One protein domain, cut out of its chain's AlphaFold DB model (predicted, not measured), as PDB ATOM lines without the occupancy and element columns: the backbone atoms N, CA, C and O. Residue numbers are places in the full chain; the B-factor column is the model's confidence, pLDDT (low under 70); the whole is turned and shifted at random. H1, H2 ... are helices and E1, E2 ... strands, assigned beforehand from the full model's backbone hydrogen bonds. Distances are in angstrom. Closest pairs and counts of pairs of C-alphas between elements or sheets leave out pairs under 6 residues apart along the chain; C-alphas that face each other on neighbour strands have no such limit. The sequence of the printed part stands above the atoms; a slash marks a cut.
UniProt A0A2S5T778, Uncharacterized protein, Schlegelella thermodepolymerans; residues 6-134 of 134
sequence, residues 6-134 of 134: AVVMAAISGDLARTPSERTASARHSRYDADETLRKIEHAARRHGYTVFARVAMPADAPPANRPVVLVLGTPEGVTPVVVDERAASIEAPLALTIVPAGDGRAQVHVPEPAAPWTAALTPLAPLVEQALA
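This is residues 6 to 134 of the 134 residues of an uncharacterized protein of Schlegelella thermodepolymerans (UniProt A0A2S5T778). A strongly twisted sheet of five antiparallel strands has two crossed helices, H2 and H4, packed over one face, while a low-confidence tail, residues 6 to 19 with H1, sticks out from the body. A long loop between E3 and E4 reaches away from the sheet, and H3 lies off the sheet before H4. The printed part has 129 residues with four named helices and five named strands, in the order H1 E1 H2 E2 E3 E4 E5 H3 H4; the sheet's order is E1 E5 E4 E3 E2, and the class is mixed, helices and strands. The whole is compact, with a radius of gyration of the C-alphas of 15.4 A and spans of 50 by 38 by 24 A.

H1, residues 6 to 10, is not on the sheet. E1, residues 25 to 30, is an edge strand, antiparallel to E5, residues 107 to 112, with N 28 and O 109 2.8 A apart, within hydrogen-bond range. E2, residues 51 to 57, the other edge strand, E3, residues 69 to 74, E4, residues 96 to 101, and E5 form a meander, each strand the antiparallel neighbour of the one before. Within hydrogen-bond range are N 53 and O 72 at 2.8 A for the hairpin E2 and E3, N 97 and O 71 at 2.8 A for the hairpin E3 and E4, and N 100 and O 108 at 2.8 A for the hairpin E4 and E5. H2, residues 34 to 47, and H4, residues 125 to 133, are on the same face, two layers with the sheet. They touch, closest at the C-alphas of Ile 41 and Ala 132, 5.2 A, at a steep tilt of 59 degrees, opposite ways. H4 lies over E5 at a height over the sheet of 7.8 A and runs along the strands, at 4 degrees to E5 on the local plane. H3, residues 117 to 122, is not on the sheet and is apart from H4. In H2 and H4 every O i to N i+4 pair is within hydrogen-bond range; in H1 0 of 1 and in H3 0 of 2 are, beside O i to N i+3 counts of 0 of 2 and 2 of 3.

H1 begins at C-alpha 6, (149.374, 36.275, 151.106). H2 is 20.0 A long from C-alpha 34 at (169.966, 57.130, 141.467); E2 is 17.8 A and H4 12.2 A, ending at C-alpha 133, (163.105, 64.684, 136.489).

The C-alphas of Ala 6 and Glu 77, the two farthest apart, are 52.3 A apart. The printed part has no cut. The links H1 to E1, E2 to E3 and E3 to E4 are long. Residues 6 to 25 and 121 to 123 have pLDDT under 70.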
ATOM      1  N   ALA A   6     148.026  36.185 150.535       48.78
ATOM      2  CA  ALA A   6     149.374  36.275 151.106       48.78
ATOM      3  C   ALA A   6     150.096  37.598 150.780       48.78
ATOM      4  O   ALA A   6     150.888  38.073 151.588       48.78
ATOM      5  N   VAL A   7     149.801  38.228 149.634       47.19
ATOM      6  CA  VAL A   7     150.494  39.464 149.216       47.19
ATOM      7  C   VAL A   7     150.054  40.676 150.044       47.19
ATOM      8  O   VAL A   7     150.872  41.542 150.332       47.19
ATOM      9  N   VAL A   8     148.796  40.729 150.491       45.22
ATOM     10  CA  VAL A   8     148.288  41.886 151.250       45.22
ATOM     11  C   VAL A   8     148.839  41.916 152.681       45.22
ATOM     12  O   VAL A   8     149.134  42.989 153.197       45.22
ATOM     13  N   MET A   9     149.067  40.757 153.308       39.31
ATOM     14  CA  MET A   9     149.591  40.710 154.682       39.31
ATOM     15  C   MET A   9     151.095  41.007 154.780       39.31
ATOM     16  O   MET A   9     151.551  41.473 155.820       39.31
ATOM     17  N   ALA A  10     151.866  40.819 153.703       46.25
ATOM     18  CA  ALA A  10     153.289  41.165 153.689       46.25
ATOM     19  C   ALA A  10     153.544  42.686 153.685       46.25
ATOM     20  O   ALA A  10     154.622  43.122 154.081       46.25
ATOM     21  N   ALA A  11     152.559  43.501 153.288       44.16
ATOM     22  CA  ALA A  11     152.690  44.957 153.291       44.16
ATOM     23  C   ALA A  11     152.577  45.581 154.698       44.16
ATOM     24  O   ALA A  11     152.997  46.717 154.886       44.16
ATOM     25  N   ILE A  12     152.038  44.853 155.686       46.72
ATOM     26  CA  ILE A  12     151.752  45.396 157.028       46.72
ATOM     27  C   ILE A  12     152.900  45.117 158.015       46.72
ATOM     28  O   ILE A  12     153.135  45.893 158.936       46.72
ATOM     29  N   SER A  13     153.683  44.052 157.821       42.41
ATOM     30  CA  SER A  13     154.764  43.695 158.759       42.41
ATOM     31  C   SER A  13     156.038  44.545 158.632       42.41
ATOM     32  O   SER A  13     156.931  44.411 159.464       42.41
ATOM     33  N   GLY A  14     156.126  45.436 157.638       40.81
ATOM     34  CA  GLY A  14     157.215  46.416 157.523       40.81
ATOM     35  C   GLY A  14     157.031  47.672 158.385       40.81
ATOM     36  O   GLY A  14     157.963  48.462 158.507       40.81
ATOM     37  N   ASP A  15     155.859  47.856 159.000       42.31
ATOM     38  CA  ASP A  15     155.487  49.099 159.697       42.31
ATOM     39  C   ASP A  15     155.995  49.173 161.155       42.31
ATOM     40  O   ASP A  15     155.816  50.173 161.838       42.31
ATOM     41  N   LEU A  16     156.681  48.135 161.655       42.16
ATOM     42  CA  LEU A  16     157.195  48.084 163.037       42.16
ATOM     43  C   LEU A  16     158.660  48.527 163.202       42.16
ATOM     44  O   LEU A  16     159.203  48.438 164.300       42.16
ATOM     45  N   ALA A  17     159.302  49.046 162.152       36.78
ATOM     46  CA  ALA A  17     160.650  49.629 162.231       36.78
ATOM     47  C   ALA A  17     160.655  51.143 161.952       36.78
ATOM     48  O   ALA A  17     161.604  51.679 161.377       36.78
ATOM     49  N   ARG A  18     159.577  51.841 162.323       42.59
ATOM     50  CA  ARG A  18     159.348  53.237 161.946       42.59
ATOM     51  C   ARG A  18     159.667  54.196 163.096       42.59
ATOM     52  O   ARG A  18     158.936  54.272 164.071       42.59
ATOM     53  N   THR A  19     160.783  54.917 162.977       31.84
ATOM     54  CA  THR A  19     161.065  56.264 163.530       31.84
ATOM     55  C   THR A  19     162.309  56.824 162.808       31.84
ATOM     56  O   THR A  19     163.196  56.031 162.493       31.84
ATOM     57  N   PRO A  20     162.433  58.142 162.528       40.34
ATOM     58  CA  PRO A  20     161.605  59.267 162.962       40.34
ATOM     59  C   PRO A  20     160.773  59.897 161.822       40.34
ATOM     60  O   PRO A  20     161.204  59.983 160.678       40.34
ATOM     61  N   SER A  21     159.589  60.403 162.176       40.97
ATOM     62  CA  SER A  21     158.679  61.189 161.326       40.97
ATOM     63  C   SER A  21     158.178  60.456 160.069       40.97
ATOM     64  O   SER A  21     158.725  60.570 158.974       40.97
ATOM     65  N   GLU A  22     157.040  59.774 160.208       44.84
ATOM     66  CA  GLU A  22     156.140  59.462 159.093       44.84
ATOM     67  C   GLU A  22     155.466  60.731 158.573       44.84
ATOM     68  O   GLU A  22     154.243  60.850 158.536       44.84
ATOM     69  N   ARG A  23     156.254  61.733 158.198       56.56
ATOM     70  CA  ARG A  23     155.688  62.765 157.353       56.56
ATOM     71  C   ARG A  23     155.401  62.118 156.020       56.56
ATOM     72  O   ARG A  23     156.263  61.438 155.462       56.56
ATOM     73  N   THR A  24     154.178  62.310 155.542       57.88
ATOM     74  CA  THR A  24     153.824  62.097 154.146       57.88
ATOM     75  C   THR A  24     154.909  62.802 153.349       57.88
ATOM     76  O   THR A  24     154.993  64.013 153.402       57.88
ATOM     77  N   ALA A  25     155.845  62.073 152.757       67.00
ATOM     78  CA  ALA A  25     156.804  62.635 151.824       67.00
ATOM     79  C   ALA A  25     156.217  62.355 150.454       67.00
ATOM     80  O   ALA A  25     155.856  61.209 150.158       67.00
ATOM     81  N   SER A  26     156.088  63.379 149.621       81.25
ATOM     82  CA  SER A  26     155.609  63.146 148.273       81.25
ATOM     83  C   SER A  26     156.735  62.506 147.458       81.25
ATOM     84  O   SER A  26     157.817  63.067 147.273       81.25
ATOM     85  N   ALA A  27     156.497  61.267 147.026       88.69
ATOM     86  CA  ALA A  27     157.425  60.526 146.185       88.69
ATOM     87  C   ALA A  27     157.251  60.954 144.721       88.69
ATOM     88  O   ALA A  27     156.132  61.092 144.217       88.69
ATOM     89  N   ARG A  28     158.366  61.174 144.030       93.00
ATOM     90  CA  ARG A  28     158.434  61.430 142.589       93.00
ATOM     91  C   ARG A  28     159.283  60.349 141.936       93.00
ATOM     92  O   ARG A  28     160.397  60.078 142.378       93.00
ATOM     93  N   HIS A  29     158.761  59.731 140.881       93.94
ATOM     94  CA  HIS A  29     159.499  58.724 140.126       93.94
ATOM     95  C   HIS A  29     160.464  59.392 139.151       93.94
ATOM     96  O   HIS A  29     160.065  60.231 138.344       93.94
ATOM     97  N   SER A  30     161.723  58.976 139.200       95.31
ATOM     98  CA  SER A  30     162.718  59.300 138.190       95.31
ATOM     99  C   SER A  30     162.724  58.228 137.107       95.31
ATOM    100  O   SER A  30     162.557  57.043 137.390       95.31
ATOM    101  N   ARG A  31     162.948  58.623 135.851       95.56
ATOM    102  CA  ARG A  31     163.257  57.674 134.768       95.56
ATOM    103  C   ARG A  31     164.735  57.276 134.725       95.56
ATOM    104  O   ARG A  31     165.090  56.387 133.959       95.56
ATOM    105  N   TYR A  32     165.563  57.963 135.503       96.12
ATOM    106  CA  TYR A  32     167.007  57.793 135.567       96.12
ATOM    107  C   TYR A  32     167.392  56.955 136.791       96.12
ATOM    108  O   TYR A  32     166.614  56.856 137.747       96.12
ATOM    109  N   ASP A  33     168.601  56.396 136.784       95.25
ATOM    110  CA  ASP A  33     169.173  55.750 137.968       95.25
ATOM    111  C   ASP A  33     169.428  56.764 139.103       95.25
ATOM    112  O   ASP A  33     169.260  57.978 138.939       95.25
ATOM    113  N   ALA A  34     169.792  56.278 140.290       94.19
ATOM    114  CA  ALA A  34     169.966  57.130 141.467       94.19
ATOM    115  C   ALA A  34     171.104  58.152 141.316       94.19
ATOM    116  O   ALA A  34     170.939  59.305 141.721       94.19
ATOM    117  N   ASP A  35     172.215  57.771 140.687       94.25
ATOM    118  CA  ASP A  35     173.377  58.642 140.498       94.25
ATOM    119  C   ASP A  35     173.086  59.760 139.491       94.25
ATOM    120  O   ASP A  35     173.439  60.924 139.706       94.25
ATOM    121  N   GLU A  36     172.427  59.438 138.380       96.44
ATOM    122  CA  GLU A  36     171.989  60.419 137.397       96.44
ATOM    123  C   GLU A  36     170.892  61.322 137.965       96.44
ATOM    124  O   GLU A  36     170.947  62.540 137.774       96.44
ATOM    125  N   THR A  37     169.945  60.757 138.716       97.25
ATOM    126  CA  THR A  37     168.910  61.520 139.421       97.25
ATOM    127  C   THR A  37     169.535  62.529 140.380       97.25
ATOM    128  O   THR A  37     169.195  63.711 140.331       97.25
ATOM    129  N   LEU A  38     170.508  62.102 141.192       96.12
ATOM    130  CA  LEU A  38     171.249  62.974 142.099       96.12
ATOM    131  C   LEU A  38     171.934  64.116 141.332       96.12
ATOM    132  O   LEU A  38     171.733  65.285 141.657       96.12
ATOM    133  N   ARG A  39     172.680  63.803 140.262       96.81
ATOM    134  CA  ARG A  39     173.351  64.818 139.427       96.81
ATOM    135  C   ARG A  39     172.372  65.836 138.838       96.81
ATOM    136  O   ARG A  39     172.673  67.031 138.812       96.81
ATOM    137  N   LYS A  40     171.207  65.387 138.363       97.62
ATOM    138  CA  LYS A  40     170.173  66.261 137.786       97.62
ATOM    139  C   LYS A  40     169.541  67.171 138.830       97.62
ATOM    140  O   LYS A  40     169.400  68.364 138.565       97.62
ATOM    141  N   ILE A  41     169.222  66.640 140.010       96.88
ATOM    142  CA  ILE A  41     168.683  67.432 141.123       96.88
ATOM    143  C   ILE A  41     169.685  68.504 141.537       96.88
ATOM    144  O   ILE A  41     169.306  69.658 141.688       96.88
ATOM    145  N   GLU A  42     170.968  68.177 141.654       96.06
ATOM    146  CA  GLU A  42     171.983  69.170 142.017       96.06
ATOM    147  C   GLU A  42     172.171  70.255 140.968       96.06
ATOM    148  O   GLU A  42     172.352  71.428 141.299       96.06
ATOM    149  N   HIS A  43     172.132  69.874 139.693       96.12
ATOM    150  CA  HIS A  43     172.191  70.843 138.613       96.12
ATOM    151  C   HIS A  43     170.974  71.778 138.648       96.12
ATOM    152  O   HIS A  43     171.132  72.996 138.546       96.12
ATOM    153  N   ALA A  44     169.770  71.230 138.839       95.38
ATOM    154  CA  ALA A  44     168.554  72.021 138.999       95.38
ATOM    155  C   ALA A  44     168.637  72.930 140.235       95.38
ATOM    156  O   ALA A  44     168.378  74.124 140.118       95.38
ATOM    157  N   ALA A  45     169.089  72.408 141.375       94.00
ATOM    158  CA  ALA A  45     169.270  73.158 142.611       94.00
ATOM    159  C   ALA A  45     170.154  74.392 142.406       94.00
ATOM    160  O   ALA A  45     169.736  75.499 142.738       94.00
ATOM    161  N   ARG A  46     171.305  74.238 141.744       93.38
ATOM    162  CA  ARG A  46     172.193  75.366 141.417       93.38
ATOM    163  C   ARG A  46     171.526  76.403 140.517       93.38
ATOM    164  O   ARG A  46     171.702  77.597 140.734       93.38
ATOM    165  N   ARG A  47     170.739  75.971 139.525       92.31
ATOM    166  CA  ARG A  47     169.978  76.890 138.656       92.31
ATOM    167  C   ARG A  47     168.898  77.665 139.414       92.31
ATOM    168  O   ARG A  47     168.573  78.774 139.006       92.31
ATOM    169  N   HIS A  48     168.384  77.093 140.498       90.81
ATOM    170  CA  HIS A  48     167.421  77.712 141.414       90.81
ATOM    171  C   HIS A  48     168.084  78.479 142.572       90.81
ATOM    172  O   HIS A  48     167.394  78.929 143.479       90.81
ATOM    173  N   GLY A  49     169.411  78.662 142.547       91.62
ATOM    174  CA  GLY A  49     170.141  79.430 143.561       91.62
ATOM    175  C   GLY A  49     170.462  78.660 144.844       91.62
ATOM    176  O   GLY A  49     170.932  79.254 145.806       91.62
ATOM    177  N   TYR A  50     170.250  77.347 144.876       93.62
ATOM    178  CA  TYR A  50     170.627  76.512 146.012       93.62
ATOM    179  C   TYR A  50     172.054  75.979 145.879       93.62
ATOM    180  O   TYR A  50     172.559  75.716 144.782       93.62
ATOM    181  N   THR A  51     172.688  75.742 147.020       94.25
ATOM    182  CA  THR A  51     173.952  75.010 147.125       94.25
ATOM    183  C   THR A  51     173.702  73.602 147.656       94.25
ATOM    184  O   THR A  51     172.686  73.328 148.292       94.25
ATOM    185  N   VAL A  52     174.623  72.679 147.381       94.94
ATOM    186  CA  VAL A  52     174.616  71.368 148.039       94.94
ATOM    187  C   VAL A  52     175.359  71.524 149.355       94.94
ATOM    188  O   VAL A  52     176.575  71.696 149.347       94.94
ATOM    189  N   PHE A  53     174.627  71.476 150.464       95.00
ATOM    190  CA  PHE A  53     175.197  71.577 151.804       95.00
ATOM    191  C   PHE A  53     175.820  70.247 152.235       95.00
ATOM    192  O   PHE A  53     176.956  70.206 152.704       95.00
ATOM    193  N   ALA A  54     175.095  69.143 152.041       94.62
ATOM    194  CA  ALA A  54     175.582  67.813 152.382       94.62
ATOM    195  C   ALA A  54     174.984  66.729 151.483       94.62
ATOM    196  O   ALA A  54     173.857  66.836 151.000       94.62
ATOM    197  N   ARG A  55     175.744  65.644 151.321       95.00
ATOM    198  CA  ARG A  55     175.269  64.360 150.804       95.00
ATOM    199  C   ARG A  55     175.509  63.308 151.872       95.00
ATOM    200  O   ARG A  55     176.650  63.108 152.283       95.00
ATOM    201  N   VAL A  56     174.454  62.639 152.304       93.06
ATOM    202  CA  VAL A  56     174.523  61.653 153.380       93.06
ATOM    203  C   VAL A  56     173.993  60.330 152.853       93.06
ATOM    204  O   VAL A  56     172.803  60.191 152.588       93.06
ATOM    205  N   ALA A  57     174.881  59.352 152.681       91.00
ATOM    206  CA  ALA A  57     174.460  57.988 152.392       91.00
ATOM    207  C   ALA A  57     173.810  57.398 153.648       91.00
ATOM    208  O   ALA A  57     174.432  57.359 154.713       91.00
ATOM    209  N   MET A  58     172.571  56.937 153.524       87.81
ATOM    210  CA  MET A  58     171.876  56.291 154.626       87.81
ATOM    211  C   MET A  58     172.473  54.901 154.865       87.81
ATOM    212  O   MET A  58     172.782  54.184 153.904       87.81
ATOM    213  N   PRO A  59     172.647  54.494 156.132       83.62
ATOM    214  CA  PRO A  59     173.044  53.132 156.441       83.62
ATOM    215  C   PRO A  59     171.973  52.169 155.920       83.62
ATOM    216  O   PRO A  59     170.790  52.310 156.224       83.62
ATOM    217  N   ALA A  60     172.398  51.203 155.113       82.75
ATOM    218  CA  ALA A  60     171.540  50.168 154.556       82.75
ATOM    219  C   ALA A  60     172.360  48.898 154.324       82.75
ATOM    220  O   ALA A  60     173.545  48.975 153.973       82.75
ATOM    221  N   ASP A  61     171.710  47.742 154.463       84.62
ATOM    222  CA  ASP A  61     172.269  46.435 154.107       84.62
ATOM    223  C   ASP A  61     172.196  46.214 152.586       84.62
ATOM    224  O   ASP A  61     171.547  45.315 152.061       84.62
ATOM    225  N   ALA A  62     172.792  47.155 151.856       82.69
ATOM    226  CA  ALA A  62     172.858  47.186 150.405       82.69
ATOM    227  C   ALA A  62     174.257  47.651 149.964       82.69
ATOM    228  O   ALA A  62     174.934  48.381 150.711       82.69
ATOM    229  N   PRO A  63     174.705  47.273 148.751       85.00
ATOM    230  CA  PRO A  63     175.916  47.825 148.155       85.00
ATOM    231  C   PRO A  63     175.865  49.358 148.132       85.00
ATOM    232  O   PRO A  63     174.776  49.905 147.963       85.00
ATOM    233  N   PRO A  64     177.003  50.068 148.246       82.38
ATOM    234  CA  PRO A  64     177.036  51.533 148.288       82.38
ATOM    235  C   PRO A  64     176.227  52.228 147.182       82.38
ATOM    236  O   PRO A  64     175.547  53.206 147.467       82.38
ATOM    237  N   ALA A  65     176.240  51.686 145.960       81.06
ATOM    238  CA  ALA A  65     175.492  52.210 144.812       81.06
ATOM    239  C   ALA A  65     173.958  52.107 144.951       81.06
ATOM    240  O   ALA A  65     173.225  52.838 144.295       81.06
ATOM    241  N   ASN A  66     173.469  51.220 145.820       84.38
ATOM    242  CA  ASN A  66     172.043  50.975 146.038       84.38
ATOM    243  C   ASN A  66     171.551  51.544 147.377       84.38
ATOM    244  O   ASN A  66     170.430  51.254 147.795       84.38
ATOM    245  N   ARG A  67     172.367  52.348 148.069       90.62
ATOM    246  CA  ARG A  67     171.950  52.981 149.323       90.62
ATOM    247  C   ARG A  67     171.165  54.260 149.044       90.62
ATOM    248  O   ARG A  67     171.543  55.011 148.145       90.62
ATOM    249  N   PRO A  68     170.118  54.556 149.830       93.25
ATOM    250  CA  PRO A  68     169.486  55.861 149.783       93.25
ATOM    251  C   PRO A  68     170.487  56.971 150.100       93.25
ATOM    252  O   PRO A  68     171.341  56.819 150.977       93.25
ATOM    253  N   VAL A  69     170.354  58.103 149.421       95.38
ATOM    254  CA  VAL A  69     171.165  59.297 149.661       95.38
ATOM    255  C   VAL A  69     170.247  60.438 150.053       95.38
ATOM    256  O   VAL A  69     169.330  60.786 149.313       95.38
ATOM    257  N   VAL A  70     170.511  61.043 151.206       95.06
ATOM    258  CA  VAL A  70     169.901  62.310 151.599       95.06
ATOM    259  C   VAL A  70     170.758  63.441 151.048       95.06
ATOM    260  O   VAL A  70     171.943  63.556 151.369       95.06
ATOM    261  N   LEU A  71     170.157  64.273 150.210       95.75
ATOM    262  CA  LEU A  71     170.741  65.507 149.708       95.75
ATOM    263  C   LEU A  71     170.184  66.668 150.527       95.75
ATOM    264  O   LEU A  71     168.987  66.934 150.480       95.75
ATOM    265  N   VAL A  72     171.046  67.367 151.259       94.75
ATOM    266  CA  VAL A  72     170.675  68.579 151.995       94.75
ATOM    267  C   VAL A  72     171.077  69.778 151.156       94.75
ATOM    268  O   VAL A  72     172.260  69.948 150.840       94.75
ATOM    269  N   LEU A  73     170.100  70.597 150.779       94.75
ATOM    270  CA  LEU A  73     170.342  71.845 150.071       94.75
ATOM    271  C   LEU A  73     170.501  73.009 151.054       94.75
ATOM    272  O   LEU A  73     169.969  72.993 152.159       94.75
ATOM    273  N   GLY A  74     171.244  74.023 150.631       93.25
ATOM    274  CA  GLY A  74     171.458  75.258 151.371       93.25
ATOM    275  C   GLY A  74     171.216  76.487 150.504       93.25
ATOM    276  O   GLY A  74     171.078  76.395 149.283       93.25
ATOM    277  N   THR A  75     171.182  77.652 151.138       90.62
ATOM    278  CA  THR A  75     171.153  78.960 150.482       90.62
ATOM    279  C   THR A  75     172.464  79.216 149.712       90.62
ATOM    280  O   THR A  75     173.428  78.449 149.866       90.62
ATOM    281  N   PRO A  76     172.553  80.271 148.878       89.56
ATOM    282  CA  PRO A  76     173.801  80.655 148.210       89.56
ATOM    283  C   PRO A  76     174.996  80.828 149.158       89.56
ATOM    284  O   PRO A  76     176.132  80.561 148.776       89.56
ATOM    285  N   GLU A  77     174.742  81.236 150.402       90.56
ATOM    286  CA  GLU A  77     175.750  81.459 151.444       90.56
ATOM    287  C   GLU A  77     176.253  80.153 152.084       90.56
ATOM    288  O   GLU A  77     177.130  80.186 152.945       90.56
ATOM    289  N   GLY A  78     175.714  78.999 151.677       87.38
ATOM    290  CA  GLY A  78     176.119  77.692 152.195       87.38
ATOM    291  C   GLY A  78     175.487  77.337 153.540       87.38
ATOM    292  O   GLY A  78     176.059  76.555 154.296       87.38
ATOM    293  N   VAL A  79     174.316  77.896 153.853       91.19
ATOM    294  CA  VAL A  79     173.578  77.625 155.096       91.19
ATOM    295  C   VAL A  79     172.301  76.851 154.781       91.19
ATOM    296  O   VAL A  79     171.600  77.184 153.833       91.19
ATOM    297  N   THR A  80     171.956  75.836 155.575       91.88
ATOM    298  CA  THR A  80     170.639  75.182 155.491       91.88
ATOM    299  C   THR A  80     169.728  75.699 156.606       91.88
ATOM    300  O   THR A  80     170.128  75.660 157.772       91.88
ATOM    301  N   PRO A  81     168.505  76.172 156.303       88.06
ATOM    302  CA  PRO A  81     167.522  76.427 157.340       88.06
ATOM    303  C   PRO A  81     167.153  75.104 158.016       88.06
ATOM    304  O   PRO A  81     167.078  74.057 157.367       88.06
ATOM    305  N   VAL A  82     166.914  75.169 159.322       88.69
ATOM    306  CA  VAL A  82     166.395  74.052 160.109       88.69
ATOM    307  C   VAL A  82     165.200  74.513 160.924       88.69
ATOM    308  O   VAL A  82     165.136  75.666 161.353       88.69
ATOM    309  N   VAL A  83     164.248  73.612 161.127       85.06
ATOM    310  CA  VAL A  83     163.129  73.813 162.046       85.06
ATOM    311  C   VAL A  83     163.410  72.963 163.265       85.06
ATOM    312  O   VAL A  83     163.729  71.785 163.150       85.06
ATOM    313  N   VAL A  84     163.337  73.580 164.433       86.12
ATOM    314  CA  VAL A  84     163.559  72.908 165.706       86.12
ATOM    315  C   VAL A  84     162.257  73.008 166.475       86.12
ATOM    316  O   VAL A  84     161.667  74.090 166.536       86.12
ATOM    317  N   ASP A  85     161.779  71.889 167.013       82.38
ATOM    318  CA  ASP A  85     160.595  71.935 167.867       82.38
ATOM    319  C   ASP A  85     160.865  72.746 169.149       82.38
ATOM    320  O   ASP A  85     162.010  72.986 169.535       82.38
ATOM    321  N   GLU A  86     159.804  73.168 169.838       83.69
ATOM    322  CA  GLU A  86     159.913  74.012 171.039       83.69
ATOM    323  C   GLU A  86     160.742  73.377 172.168       83.69
ATOM    324  O   GLU A  86     161.261  74.081 173.033       83.69
ATOM    325  N   ARG A  87     160.862  72.045 172.181       86.25
ATOM    326  CA  ARG A  87     161.610  71.288 173.190       86.25
ATOM    327  C   ARG A  87     163.029  70.946 172.736       86.25
ATOM    328  O   ARG A  87     163.740  70.284 173.489       86.25
ATOM    329  N   ALA A  88     163.429  71.359 171.533       82.31
ATOM    330  CA  ALA A  88     164.644  70.924 170.853       82.31
ATOM    331  C   ALA A  88     164.816  69.394 170.800       82.31
ATOM    332  O   ALA A  88     165.936  68.888 170.736       82.31
ATOM    333  N   ALA A  89     163.710  68.647 170.834       83.12
ATOM    334  CA  ALA A  89     163.729  67.188 170.809       83.12
ATOM    335  C   ALA A  89     163.922  66.643 169.385       83.12
ATOM    336  O   ALA A  89     164.399  65.521 169.206       83.12
ATOM    337  N   SER A  90     163.577  67.439 168.374       80.75
ATOM    338  CA  SER A  90     163.740  67.113 166.964       80.75
ATOM    339  C   SER A  90     164.234  68.314 166.158       80.75
ATOM    340  O   SER A  90     163.882  69.466 166.424       80.75
ATOM    341  N   ILE A  91     165.080  68.015 165.170       83.00
ATOM    342  CA  ILE A  91     165.569  68.968 164.175       83.00
ATOM    343  C   ILE A  91     165.119  68.476 162.809       83.00
ATOM    344  O   ILE A  91     165.309  67.314 162.449       83.00
ATOM    345  N   GLU A  92     164.556  69.386 162.034       82.75
ATOM    346  CA  GLU A  92     164.083  69.152 160.683       82.75
ATOM    347  C   GLU A  92     164.895  70.004 159.717       82.75
ATOM    348  O   GLU A  92     165.188  71.164 159.997       82.75
ATOM    349  N   ALA A  93     165.225  69.445 158.556       88.12
ATOM    350  CA  ALA A  93     165.863  70.169 157.465       88.12
ATOM    351  C   ALA A  93     164.865  70.266 156.300       88.12
ATOM    352  O   ALA A  93     164.776  69.328 155.507       88.12
ATOM    353  N   PRO A  94     164.100  71.371 156.176       87.94
ATOM    354  CA  PRO A  94     163.092  71.518 155.124       87.94
ATOM    355  C   PRO A  94     163.672  71.405 153.711       87.94
ATOM    356  O   PRO A  94     162.970  71.006 152.794       87.94
ATOM    357  N   LEU A  95     164.962  71.722 153.548       91.38
ATOM    358  CA  LEU A  95     165.695  71.647 152.284       91.38
ATOM    359  C   LEU A  95     166.346  70.279 151.998       91.38
ATOM    360  O   LEU A  95     167.171  70.169 151.088       91.38
ATOM    361  N   ALA A  96     166.018  69.238 152.765       92.50
ATOM    362  CA  ALA A  96     166.524  67.889 152.527       92.50
ATOM    363  C   ALA A  96     165.631  67.104 151.557       92.50
ATOM    364  O   ALA A  96     164.412  67.184 151.616       92.50
ATOM    365  N   LEU A  97     166.237  66.300 150.689       93.94
ATOM    366  CA  LEU A  97     165.575  65.373 149.769       93.94
ATOM    367  C   LEU A  97     166.182  63.988 149.947       93.94
ATOM    368  O   LEU A  97     167.394  63.880 150.121       93.94
ATOM    369  N   THR A  98     165.386  62.930 149.817       95.00
ATOM    370  CA  THR A  98     165.915  61.556 149.847       95.00
ATOM    371  C   THR A  98     165.786  60.917 148.476       95.00
ATOM    372  O   THR A  98     164.684  60.781 147.952       95.00
ATOM    373  N   ILE A  99     166.909  60.499 147.900       95.75
ATOM    374  CA  ILE A  99     166.970  59.739 146.656       95.75
ATOM    375  C   ILE A  99     167.103  58.265 147.030       95.75
ATOM    376  O   ILE A  99     168.051  57.876 147.708       95.75
ATOM    377  N   VAL A 100     166.152  57.448 146.594       94.81
ATOM    378  CA  VAL A 100     166.085  56.013 146.876       94.81
ATOM    379  C   VAL A 100     166.238  55.247 145.562       94.81
ATOM    380  O   VAL A 100     165.398  55.410 144.672       94.81
ATOM    381  N   PRO A 101     167.279  54.413 145.406       93.50
ATOM    382  CA  PRO A 101     167.386  53.496 144.275       93.50
ATOM    383  C   PRO A 101     166.198  52.526 144.236       93.50
ATOM    384  O   PRO A 101     165.805  51.972 145.262       93.50
ATOM    385  N   ALA A 102     165.631  52.310 143.052       88.62
ATOM    386  CA  ALA A 102     164.554  51.356 142.819       88.62
ATOM    387  C   ALA A 102     165.091  50.071 142.164       88.62
ATOM    388  O   ALA A 102     166.114  50.074 141.477       88.62
ATOM    389  N   GLY A 103     164.396  48.949 142.373       84.50
ATOM    390  CA  GLY A 103     164.825  47.630 141.882       84.50
ATOM    391  C   GLY A 103     164.806  47.465 140.355       84.50
ATOM    392  O   GLY A 103     165.337  46.486 139.843       84.50
ATOM    393  N   ASP A 104     164.216  48.410 139.628       86.56
ATOM    394  CA  ASP A 104     164.126  48.455 138.165       86.56
ATOM    395  C   ASP A 104     165.248  49.288 137.512       86.56
ATOM    396  O   ASP A 104     165.181  49.600 136.323       86.56
ATOM    397  N   GLY A 105     166.274  49.666 138.282       87.06
ATOM    398  CA  GLY A 105     167.375  50.510 137.814       87.06
ATOM    399  C   GLY A 105     167.026  51.999 137.744       87.06
ATOM    400  O   GLY A 105     167.810  52.780 137.213       87.06
ATOM    401  N   ARG A 106     165.864  52.403 138.270       94.12
ATOM    402  CA  ARG A 106     165.449  53.806 138.385       94.12
ATOM    403  C   ARG A 106     165.638  54.320 139.811       94.12
ATOM    404  O   ARG A 106     166.254  53.666 140.651       94.12
ATOM    405  N   ALA A 107     165.092  55.496 140.104       95.19
ATOM    406  CA  ALA A 107     165.095  56.063 141.444       95.19
ATOM    407  C   ALA A 107     163.755  56.705 141.815       95.19
ATOM    408  O   ALA A 107     162.958  57.100 140.961       95.19
ATOM    409  N   GLN A 108     163.529  56.837 143.116       95.38
ATOM    410  CA  GLN A 108     162.457  57.631 143.701       95.38
ATOM    411  C   GLN A 108     163.062  58.803 144.465       95.38
ATOM    412  O   GLN A 108     164.074  58.657 145.145       95.38
ATOM    413  N   VAL A 109     162.443  59.972 144.347       95.62
ATOM    414  CA  VAL A 109     162.833  61.180 145.072       95.62
ATOM    415  C   VAL A 109     161.725  61.507 146.055       95.62
ATOM    416  O   VAL A 109     160.592  61.755 145.650       95.62
ATOM    417  N   HIS A 110     162.047  61.499 147.339       93.06
ATOM    418  CA  HIS A 110     161.132  61.867 148.407       93.06
ATOM    419  C   HIS A 110     161.376  63.321 148.788       93.06
ATOM    420  O   HIS A 110     162.476  63.680 149.223       93.06
ATOM    421  N   VAL A 111     160.339  64.138 148.623       89.75
ATOM    422  CA  VAL A 111     160.315  65.526 149.081       89.75
ATOM    423  C   VAL A 111     159.604  65.564 150.435       89.75
ATOM    424  O   VAL A 111     158.492  65.037 150.533       89.75
ATOM    425  N   PRO A 112     160.214  66.131 151.490       83.75
ATOM    426  CA  PRO A 112     159.541  66.277 152.769       83.75
ATOM    427  C   PRO A 112     158.376  67.252 152.613       83.75
ATOM    428  O   PRO A 112     158.541  68.348 152.076       83.75
ATOM    429  N   GLU A 113     157.201  66.873 153.109       79.56
ATOM    430  CA  GLU A 113     156.106  67.831 153.227       79.56
ATOM    431  C   GLU A 113     156.391  68.796 154.394       79.56
ATOM    432  O   GLU A 113     156.904  68.378 155.446       79.56
ATOM    433  N   PRO A 114     156.082  70.092 154.231       72.88
ATOM    434  CA  PRO A 114     156.284  71.085 155.276       72.88
ATOM    435  C   PRO A 114     155.451  70.734 156.517       72.88
ATOM    436  O   PRO A 114     154.239  70.545 156.427       72.88
ATOM    437  N   ALA A 115     156.084  70.677 157.696       72.44
ATOM    438  CA  ALA A 115     155.381  70.382 158.953       72.44
ATOM    439  C   ALA A 115     154.402  71.492 159.359       72.44
ATOM    440  O   ALA A 115     153.415  71.236 160.047       72.44
ATOM    441  N   ALA A 116     154.672  72.727 158.935       74.06
ATOM    442  CA  ALA A 116     153.820  73.874 159.199       74.06
ATOM    443  C   ALA A 116     153.637  74.730 157.935       74.06
ATOM    444  O   ALA A 116     154.578  74.861 157.149       74.06
ATOM    445  N   PRO A 117     152.484  75.401 157.751       75.62
ATOM    446  CA  PRO A 117     152.215  76.203 156.554       75.62
ATOM    447  C   PRO A 117     153.280  77.268 156.260       75.62
ATOM    448  O   PRO A 117     153.622  77.502 155.105       75.62
ATOM    449  N   TRP A 118     153.859  77.882 157.297       73.62
ATOM    450  CA  TRP A 118     154.906  78.894 157.140       73.62
ATOM    451  C   TRP A 118     156.233  78.315 156.622       73.62
ATOM    452  O   TRP A 118     156.997  79.026 155.974       73.62
ATOM    453  N   THR A 119     156.488  77.019 156.837       72.88
ATOM    454  CA  THR A 119     157.676  76.335 156.298       72.88
ATOM    455  C   THR A 119     157.544  76.021 154.811       72.88
ATOM    456  O   THR A 119     158.559  75.850 154.153       72.88
ATOM    457  N   ALA A 120     156.334  76.034 154.238       72.75
ATOM    458  CA  ALA A 120     156.138  75.791 152.807       72.75
ATOM    459  C   ALA A 120     156.882  76.813 151.927       72.75
ATOM    460  O   ALA A 120     157.389  76.466 150.864       72.75
ATOM    461  N   ALA A 121     157.017  78.058 152.400       69.06
ATOM    462  CA  ALA A 121     157.793  79.099 151.723       69.06
ATOM    463  C   ALA A 121     159.305  78.807 151.699       69.06
ATOM    464  O   ALA A 121     160.016  79.309 150.833       69.06
ATOM    465  N   LEU A 122     159.792  77.985 152.632       68.12
ATOM    466  CA  LEU A 122     161.181  77.534 152.682       68.12
ATOM    467  C   LEU A 122     161.422  76.321 151.775       68.12
ATOM    468  O   LEU A 122     162.574  75.963 151.567       68.12
ATOM    469  N   THR A 123     160.367  75.714 151.219       68.00
ATOM    470  CA  THR A 123     160.430  74.405 150.556       68.00
ATOM    471  C   THR A 123     159.858  74.418 149.128       68.00
ATOM    472  O   THR A 123     159.014  73.579 148.804       68.00
ATOM    473  N   PRO A 124     160.313  75.277 148.190       72.94
ATOM    474  CA  PRO A 124     159.924  75.161 146.782       72.94
ATOM    475  C   PRO A 124     160.690  74.014 146.082       72.94
ATOM    476  O   PRO A 124     161.128  74.133 144.939       72.94
ATOM    477  N   LEU A 125     160.876  72.885 146.772       84.25
ATOM    478  CA  LEU A 125     161.633  71.740 146.280       84.25
ATOM    479  C   LEU A 125     160.866  70.952 145.218       84.25
ATOM    480  O   LEU A 125     161.487  70.401 144.316       84.25
ATOM    481  N   ALA A 126     159.534  70.899 145.296       84.69
ATOM    482  CA  ALA A 126     158.736  70.139 144.336       84.69
ATOM    483  C   ALA A 126     158.917  70.638 142.883       84.69
ATOM    484  O   ALA A 126     159.276  69.813 142.043       84.69
ATOM    485  N   PRO A 127     158.811  71.950 142.572       87.44
ATOM    486  CA  PRO A 127     159.112  72.465 141.231       87.44
ATOM    487  C   PRO A 127     160.544  72.176 140.760       87.44
ATOM    488  O   PRO A 127     160.770  71.859 139.592       87.44
ATOM    489  N   LEU A 128     161.521  72.260 141.668       91.25
ATOM    490  CA  LEU A 128     162.922  71.944 141.382       91.25
ATOM    491  C   LEU A 128     163.079  70.472 140.992       91.25
ATOM    492  O   LEU A 128     163.727  70.168 139.989       91.25
ATOM    493  N   VAL A 129     162.479  69.565 141.766       92.69
ATOM    494  CA  VAL A 129     162.511  68.123 141.508       92.69
ATOM    495  C   VAL A 129     161.789  67.803 140.202       92.69
ATOM    496  O   VAL A 129     162.333  67.084 139.375       92.69
ATOM    497  N   GLU A 130     160.618  68.380 139.951       91.94
ATOM    498  CA  GLU A 130     159.876  68.173 138.701       91.94
ATOM    499  C   GLU A 130     160.688  68.608 137.474       91.94
ATOM    500  O   GLU A 130     160.791  67.854 136.508       91.94
ATOM    501  N   GLN A 131     161.363  69.759 137.539       92.31
ATOM    502  CA  GLN A 131     162.274  70.194 136.481       92.31
ATOM    503  C   GLN A 131     163.477  69.252 136.313       92.31
ATOM    504  O   GLN A 131     163.934  69.032 135.192       92.31
ATOM    505  N   ALA A 132     164.028  68.724 137.408       93.81
ATOM    506  CA  ALA A 132     165.173  67.815 137.366       93.81
ATOM    507  C   ALA A 132     164.825  66.451 136.745       93.81
ATOM    508  O   ALA A 132     165.687  65.818 136.130       93.81
ATOM    509  N   LEU A 133     163.582  65.998 136.924       94.44
ATOM    510  CA  LEU A 133     163.105  64.684 136.489       94.44
ATOM    511  C   LEU A 133     162.462  64.682 135.093       94.44
ATOM    512  O   LEU A 133     162.263  63.598 134.532       94.44
ATOM    513  N   ALA A 134     162.161  65.858 134.536       87.75
ATOM    514  CA  ALA A 134     161.670  66.027 133.166       87.75
ATOM    515  C   ALA A 134     162.644  65.482 132.098       87.75
ATOM    516  O   ALA A 134     162.144  65.049 131.031       87.75
TER     517      ALA A 134